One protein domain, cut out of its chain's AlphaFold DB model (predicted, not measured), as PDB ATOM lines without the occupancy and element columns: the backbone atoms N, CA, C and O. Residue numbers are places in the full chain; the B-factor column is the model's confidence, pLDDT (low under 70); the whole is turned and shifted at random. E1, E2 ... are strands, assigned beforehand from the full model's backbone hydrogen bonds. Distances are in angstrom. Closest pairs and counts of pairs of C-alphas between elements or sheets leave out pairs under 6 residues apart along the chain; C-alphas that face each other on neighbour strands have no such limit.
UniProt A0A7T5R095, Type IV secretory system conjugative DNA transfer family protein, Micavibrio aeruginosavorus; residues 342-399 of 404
ATOM      1  N   SER A 342      18.198  89.734  27.185       89.69
ATOM      2  CA  SER A 342      17.912  91.134  27.529       89.69
ATOM      3  C   SER A 342      18.160  91.448  29.008       89.69
ATOM      4  O   SER A 342      18.052  92.606  29.413       89.69
ATOM      5  N   ARG A 343      18.534  90.444  29.813       90.19
ATOM      6  CA  ARG A 343      18.767  90.575  31.254       90.19
ATOM      7  C   ARG A 343      20.259  90.783  31.547       90.19
ATOM      8  O   ARG A 343      21.051  89.889  31.241       90.19
ATOM      9  N   PRO A 344      20.676  91.922  32.136       89.94
ATOM     10  CA  PRO A 344      22.086  92.190  32.434       89.94
ATOM     11  C   PRO A 344      22.763  91.118  33.298       89.94
ATOM     12  O   PRO A 344      23.935  90.822  33.098       89.94
ATOM     13  N   GLU A 345      22.030  90.508  34.226       90.81
ATOM     14  CA  GLU A 345      22.498  89.432  35.107       90.81
ATOM     15  C   GLU A 345      22.785  88.107  34.381       90.81
ATOM     16  O   GLU A 345      23.483  87.252  34.918       90.81
ATOM     17  N   MET A 346      22.275  87.936  33.158       91.75
ATOM     18  CA  MET A 346      22.543  86.760  32.323       91.75
ATOM     19  C   MET A 346      23.727  86.974  31.377       91.75
ATOM     20  O   MET A 346      24.130  86.034  30.693       91.75
ATOM     21  N   ALA A 347      24.273  88.191  31.293       91.12
ATOM     22  CA  ALA A 347      25.354  88.505  30.370       91.12
ATOM     23  C   ALA A 347      26.563  87.585  30.610       91.12
ATOM     24  O   ALA A 347      27.069  87.488  31.724       91.12
ATOM     25  N   GLY A 348      27.017  86.915  29.547       90.50
ATOM     26  CA  GLY A 348      28.129  85.962  29.610       90.50
ATOM     27  C   GLY A 348      27.738  84.511  29.892       90.50
ATOM     28  O   GLY A 348      28.551  83.628  29.645       90.50
ATOM     29  N   ASN A 349      26.496  84.250  30.314       90.88
ATOM     30  CA  ASN A 349      26.014  82.907  30.667       90.88
ATOM     31  C   ASN A 349      25.338  82.168  29.498       90.88
ATOM     32  O   ASN A 349      24.643  81.178  29.706       90.88
ATOM     33  N   TYR A 350      25.486  82.667  28.271       91.69
ATOM     34  CA  TYR A 350      24.926  82.058  27.068       91.69
ATOM     35  C   TYR A 350      25.847  82.269  25.868       91.69
ATOM     36  O   TYR A 350      26.572  83.262  25.778       91.69
ATOM     37  N   LEU A 351      25.785  81.323  24.936       92.00
ATOM     38  CA  LEU A 351      26.476  81.355  23.652       92.00
ATOM     39  C   LEU A 351      25.490  81.703  22.519       92.00
ATOM     40  O   LEU A 351      24.282  81.788  22.767       92.00
ATOM     41  N   PRO A 352      25.976  81.963  21.290       91.50
ATOM     42  CA  PRO A 352      25.118  82.239  20.147       91.50
ATOM     43  C   PRO A 352      24.134  81.104  19.902       91.50
ATOM     44  O   PRO A 352      24.459  79.932  20.090       91.50
ATOM     45  N   ASN A 353      22.931  81.458  19.459       89.38
ATOM     46  CA  ASN A 353      21.953  80.463  19.052       89.38
ATOM     47  C   ASN A 353      22.483  79.743  17.795       89.38
ATOM     48  O   ASN A 353      22.688  80.410  16.781       89.38
ATOM     49  N   PRO A 354      22.680  78.411  17.821       86.31
ATOM     50  CA  PRO A 354      23.273  77.683  16.698       86.31
ATOM     51  C   PRO A 354      22.417  77.734  15.422       86.31
ATOM     52  O   PRO A 354      22.939  77.538  14.328       86.31
ATOM     53  N   TYR A 355      21.123  78.042  15.541       86.75
ATOM     54  CA  TYR A 355      20.185  78.126  14.420       86.75
ATOM     55  C   TYR A 355      20.126  79.515  13.762       86.75
ATOM     56  O   TYR A 355      19.458  79.679  12.739       86.75
ATOM     57  N   HIS A 356      20.811  80.527  14.309       88.75
ATOM     58  CA  HIS A 356      20.764  81.895  13.790       88.75
ATOM     59  C   HIS A 356      22.150  82.540  13.717       88.75
ATOM     60  O   HIS A 356      22.991  82.380  14.593       88.75
ATOM     61  N   LYS A 357      22.376  83.342  12.672       89.00
ATOM     62  CA  LYS A 357      23.562  84.201  12.586       89.00
ATOM     63  C   LYS A 357      23.378  85.447  13.464       89.00
ATOM     64  O   LYS A 357      22.256  85.948  13.557       89.00
ATOM     65  N   PRO A 358      24.461  86.013  14.020       90.56
ATOM     66  CA  PRO A 358      25.859  85.570  13.931       90.56
ATOM     67  C   PRO A 358      26.203  84.449  14.930       90.56
ATOM     68  O   PRO A 358      25.645  84.397  16.019       90.56
ATOM     69  N   THR A 359      27.145  83.572  14.569       90.56
ATOM     70  CA  THR A 359      27.571  82.415  15.387       90.56
ATOM     71  C   THR A 359      28.847  82.670  16.195       90.56
ATOM     72  O   THR A 359      29.278  81.813  16.957       90.56
ATOM     73  N   ASP A 360      29.471  83.832  16.021       93.44
ATOM     74  CA  ASP A 360      30.755  84.235  16.604       93.44
ATOM     75  C   ASP A 360      30.623  85.385  17.614       93.44
ATOM     76  O   ASP A 360      31.611  85.825  18.198       93.44
ATOM     77  N   GLN A 361      29.407  85.879  17.855       94.06
ATOM     78  CA  GLN A 361      29.137  86.953  18.805       94.06
ATOM     79  C   GLN A 361      27.719  86.864  19.369       94.06
ATOM     80  O   GLN A 361      26.804  86.367  18.718       94.06
ATOM     81  N   VAL A 362      27.526  87.394  20.576       93.88
ATOM     82  CA  VAL A 362      26.223  87.443  21.254       93.88
ATOM     83  C   VAL A 362      25.838  88.873  21.623       93.88
ATOM     84  O   VAL A 362      26.716  89.674  21.965       93.88
ATOM     85  N   PRO A 363      24.541  89.225  21.605       92.50
ATOM     86  CA  PRO A 363      24.086  90.479  22.181       92.50
ATOM     87  C   PRO A 363      24.072  90.337  23.704       92.50
ATOM     88  O   PRO A 363      23.521  89.368  24.219       92.50
ATOM     89  N   ILE A 364      24.644  91.294  24.432       91.88
ATOM     90  CA  ILE A 364      24.531  91.371  25.894       91.88
ATOM     91  C   ILE A 364      23.855  92.663  26.326       91.88
ATOM     92  O   ILE A 364      24.154  93.745  25.809       91.88
ATOM     93  N   ALA A 365      22.963  92.550  27.305       90.94
ATOM     94  CA  ALA A 365      22.329  93.694  27.936       90.94
ATOM     95  C   ALA A 365      23.309  94.437  28.855       90.94
ATOM     96  O   ALA A 365      24.070  93.849  29.621       90.94
ATOM     97  N   THR A 366      23.281  95.763  28.785       84.94
ATOM     98  CA  THR A 366      24.070  96.682  29.607       84.94
ATOM     99  C   THR A 366      23.160  97.769  30.174       84.94
ATOM    100  O   THR A 366      22.045  97.973  29.699       84.94
ATOM    101  N   ARG A 367      23.656  98.550  31.145       81.19
ATOM    102  CA  ARG A 367      22.904  99.684  31.719       81.19
ATOM    103  C   ARG A 367      22.464 100.741  30.690       81.19
ATOM    104  O   ARG A 367      21.579 101.525  31.000       81.19
ATOM    105  N   LYS A 368      23.089 100.798  29.505       83.38
ATOM    106  CA  LYS A 368      22.809 101.791  28.448       83.38
ATOM    107  C   LYS A 368      22.177 101.188  27.179       83.38
ATOM    108  O   LYS A 368      22.101 101.881  26.172       83.38
ATOM    109  N   GLY A 369      21.759  99.920  27.203       86.31
ATOM    110  CA  GLY A 369      21.213  99.206  26.038       86.31
ATOM    111  C   GLY A 369      21.931  97.884  25.768       86.31
ATOM    112  O   GLY A 369      22.590  97.349  26.658       86.31
ATOM    113  N   ALA A 370      21.833  97.348  24.552       88.88
ATOM    114  CA  ALA A 370      22.509  96.109  24.160       88.88
ATOM    115  C   ALA A 370      23.804  96.384  23.379       88.88
ATOM    116  O   ALA A 370      23.888  97.354  22.627       88.88
ATOM    117  N   ARG A 371      24.810  95.515  23.528       91.31
ATOM    118  CA  ARG A 371      26.023  95.523  22.693       91.31
ATOM    119  C   ARG A 371      26.371  94.114  22.231       91.31
ATOM    120  O   ARG A 371      26.189  93.167  22.989       91.31
ATOM    121  N   TRP A 372      26.916  93.987  21.028       93.00
ATOM    122  CA  TRP A 372      27.460  92.723  20.538       93.00
ATOM    123  C   TRP A 372      28.844  92.472  21.132       93.00
ATOM    124  O   TRP A 372      29.673  93.382  21.191       93.00
ATOM    125  N   VAL A 373      29.080  91.251  21.605       94.94
ATOM    126  CA  VAL A 373      30.354  90.831  22.193       94.94
ATOM    127  C   VAL A 373      30.804  89.531  21.536       94.94
ATOM    128  O   VAL A 373      30.001  88.601  21.455       94.94
ATOM    129  N   PRO A 374      32.064  89.448  21.073       96.44
ATOM    130  CA  PRO A 374      32.570  88.257  20.406       96.44
ATOM    131  C   PRO A 374      32.683  87.074  21.368       96.44
ATOM    132  O   PRO A 374      32.927  87.240  22.568       96.44
ATOM    133  N   VAL A 375      32.547  85.879  20.812       96.00
ATOM    134  CA  VAL A 375      32.807  84.601  21.467       96.00
ATOM    135  C   VAL A 375      34.265  84.232  21.237       96.00
ATOM    136  O   VAL A 375      34.785  84.340  20.128       96.00
ATOM    137  N   VAL A 376      34.942  83.833  22.307       95.38
ATOM    138  CA  VAL A 376      36.315  83.338  22.277       95.38
ATOM    139  C   VAL A 376      36.261  81.824  22.376       95.38
ATOM    140  O   VAL A 376      35.630  81.297  23.291       95.38
ATOM    141  N   THR A 377      36.934  81.149  21.450       94.19
ATOM    142  CA  THR A 377      37.158  79.704  21.492       94.19
ATOM    143  C   THR A 377      38.644  79.453  21.699       94.19
ATOM    144  O   THR A 377      39.474  79.996  20.970       94.19
ATOM    145  N   GLU A 378      38.981  78.654  22.702       94.50
ATOM    146  CA  GLU A 378      40.361  78.287  23.029       94.50
ATOM    147  C   GLU A 378      40.423  76.840  23.537       94.50
ATOM    148  O   GLU A 378      39.388  76.215  23.794       94.50
ATOM    149  N   SER A 379      41.635  76.311  23.699       94.12
ATOM    150  CA  SER A 379      41.834  74.977  24.264       94.12
ATOM    151  C   SER A 379      41.347  74.907  25.709       94.12
ATOM    152  O   SER A 379      41.602  75.810  26.513       94.12
ATOM    153  N   VAL A 380      40.667  73.814  26.045       93.38
ATOM    154  CA  VAL A 380      40.135  73.599  27.392       93.38
ATOM    155  C   VAL A 380      41.279  73.490  28.401       93.38
ATOM    156  O   VAL A 380      42.244  72.758  28.161       93.38
ATOM    157  N   PRO A 381      41.195  74.177  29.555       91.25
ATOM    158  CA  PRO A 381      42.150  73.991  30.638       91.25
ATOM    159  C   PRO A 381      42.260  72.519  31.051       91.25
ATOM    160  O   PRO A 381      41.247  71.841  31.200       91.25
ATOM    161  N   ALA A 382      43.473  72.037  31.338       90.38
ATOM    162  CA  ALA A 382      43.716  70.627  31.675       90.38
ATOM    163  C   ALA A 382      42.815  70.088  32.806       90.38
ATOM    164  O   ALA A 382      42.398  68.937  32.758       90.38
ATOM    165  N   LYS A 383      42.443  70.941  33.777       88.31
ATOM    166  CA  LYS A 383      41.511  70.599  34.870       88.31
ATOM    167  C   LYS A 383      40.107  70.189  34.403       88.31
ATOM    168  O   LYS A 383      39.417  69.489  35.130       88.31
ATOM    169  N   TYR A 384      39.686  70.633  33.221       87.31
ATOM    170  CA  TYR A 384      38.363  70.375  32.655       87.31
ATOM    171  C   TYR A 384      38.403  69.418  31.465       87.31
ATOM    172  O   TYR A 384      37.357  68.934  31.053       87.31
ATOM    173  N   ALA A 385      39.587  69.104  30.931       86.50
ATOM    174  CA  ALA A 385      39.742  68.275  29.735       86.50
ATOM    175  C   ALA A 385      39.125  66.868  29.869       86.50
ATOM    176  O   ALA A 385      38.794  66.254  28.863       86.50
ATOM    177  N   ALA A 386      38.952  66.371  31.099       84.06
ATOM    178  CA  ALA A 386      38.316  65.085  31.373       84.06
ATOM    179  C   ALA A 386      36.773  65.117  31.328       84.06
ATOM    180  O   ALA A 386      36.154  64.058  31.360       84.06
ATOM    181  N   LEU A 387      36.137  66.295  31.291       82.19
ATOM    182  CA  LEU A 387      34.677  66.391  31.307       82.19
ATOM    183  C   LEU A 387      34.084  66.032  29.929       82.19
ATOM    184  O   LEU A 387      34.600  66.512  28.913       82.19
ATOM    185  N   PRO A 388      32.970  65.273  29.866       77.00
ATOM    186  CA  PRO A 388      32.396  64.797  28.602       77.00
ATOM    187  C   PRO A 388      32.092  65.899  27.575       77.00
ATOM    188  O   PRO A 388      32.326  65.720  26.384       77.00
ATOM    189  N   GLN A 389      31.644  67.079  28.012       82.00
ATOM    190  CA  GLN A 389      31.335  68.199  27.114       82.00
ATOM    191  C   GLN A 389      32.561  68.801  26.401       82.00
ATOM    192  O   GLN A 389      32.400  69.601  25.480       82.00
ATOM    193  N   TYR A 390      33.779  68.447  26.821       88.44
ATOM    194  CA  TYR A 390      35.034  68.990  26.297       88.44
ATOM    195  C   TYR A 390      35.865  67.966  25.516       88.44
ATOM    196  O   TYR A 390      37.044  68.204  25.261       88.44
ATOM    197  N   GLN A 391      35.253  66.868  25.062       82.75
ATOM    198  CA  GLN A 391      35.915  65.857  24.223       82.75
ATOM    199  C   GLN A 391      36.552  66.429  22.943       82.75
ATOM    200  O   GLN A 391      37.540  65.890  22.453       82.75
ATOM    201  N   SER A 392      36.041  67.549  22.418       87.31
ATOM    202  CA  SER A 392      36.635  68.251  21.268       87.31
ATOM    203  C   SER A 392      37.967  68.953  21.582       87.31
ATOM    204  O   SER A 392      38.631  69.446  20.670       87.31
ATOM    205  N   GLY A 393      38.342  69.055  22.860       91.81
ATOM    206  CA  GLY A 393      39.529  69.762  23.334       91.81
ATOM    207  C   GLY A 393      39.393  71.286  23.385       91.81
ATOM    208  O   GLY A 393      40.315  71.950  23.861       91.81
ATOM    209  N   ASN A 394      38.257  71.855  22.962       92.06
ATOM    210  CA  ASN A 394      38.011  73.301  22.973       92.06
ATOM    211  C   ASN A 394      36.780  73.685  23.805       92.06
ATOM    212  O   ASN A 394      35.801  72.942  23.882       92.06
ATOM    213  N   TRP A 395      36.815  74.883  24.391       92.44
ATOM    214  CA  TRP A 395      35.655  75.519  25.018       92.44
ATOM    215  C   TRP A 395      35.416  76.902  24.420       92.44
ATOM    216  O   TRP A 395      36.327  77.525  23.869       92.44
ATOM    217  N   SER A 396      34.181  77.380  24.539       92.38
ATOM    218  CA  SER A 396      33.761  78.680  24.023       92.38
ATOM    219  C   SER A 396      33.108  79.499  25.127       92.38
ATOM    220  O   SER A 396      32.316  78.971  25.905       92.38
ATOM    221  N   TYR A 397      33.414  80.793  25.183       94.19
ATOM    222  CA  TYR A 397      32.828  81.722  26.150       94.19
ATOM    223  C   TYR A 397      32.738  83.144  25.594       94.19
ATOM    224  O   TYR A 397      33.440  83.522  24.656       94.19
ATOM    225  N   VAL A 398      31.876  83.972  26.181       94.56
ATOM    226  CA  VAL A 398      31.716  85.375  25.773       94.56
ATOM    227  C   VAL A 398      32.923  86.192  26.241       94.56
ATOM    228  O   VAL A 398      33.289  86.150  27.416       94.56
ATOM    229  N   LYS A 399      33.547  86.982  25.357       94.62
ATOM    230  CA  LYS A 399      34.734  87.785  25.699       94.62
ATOM    231  C   LYS A 399      34.476  88.678  26.922       94.62
ATOM    232  O   LYS A 399      33.570  89.509  26.919       94.62
TER     233      LYS A 399
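What this domain is: This is residues 342 to 399 of the 404 residues of the protein "Type IV secretory system conjugative DNA transfer family protein" of Micavibrio aeruginosavorus (UniProt A0A7T5R095). With little regular structure, this is a thin antiparallel sheet built along one long strand, E2, with E1 beside its first part, E3 beside its second, and a loop, residues 380 to 393, at one end. The printed part has 58 residues, no named helix and a meander, each strand the antiparallel neighbour of the one before, E1, E2, E3; it is all strand, with 22 residues in named elements. It is loose, radius of gyration of the C-alphas 13.1 A, spanning 39 by 23 by 15 A.

How they stand to each other: Start at inner strand E2, residues 369 to 379: residues 369 to 374 pair with E1, residues 361 to 366, and 375 to 379 with E3, residues 394 to 398. In hairpin E1 and E2, at 136 degrees, find N 364 and O 371 within hydrogen-bond range, 2.8 A. In hairpin E2 and E3, at 164 degrees, find N 376 and O 397, 2.8 A.

Where its parts are: Find C-alpha 369 at (21.213, 99.206, 26.038); E2 runs 31.9 A to C-alpha 379. E1 spans 15.4 A; E3 spans 13.9 A, ending at C-alpha 398, (31.716, 85.375, 25.773).

The domain as a whole: The farthest C-alphas, of Lys 368 and Ala 386, are 40.0 A apart. The E2 to E3 link is long; the printed part has no cut, and no printed residue is under 70 in pLDDT.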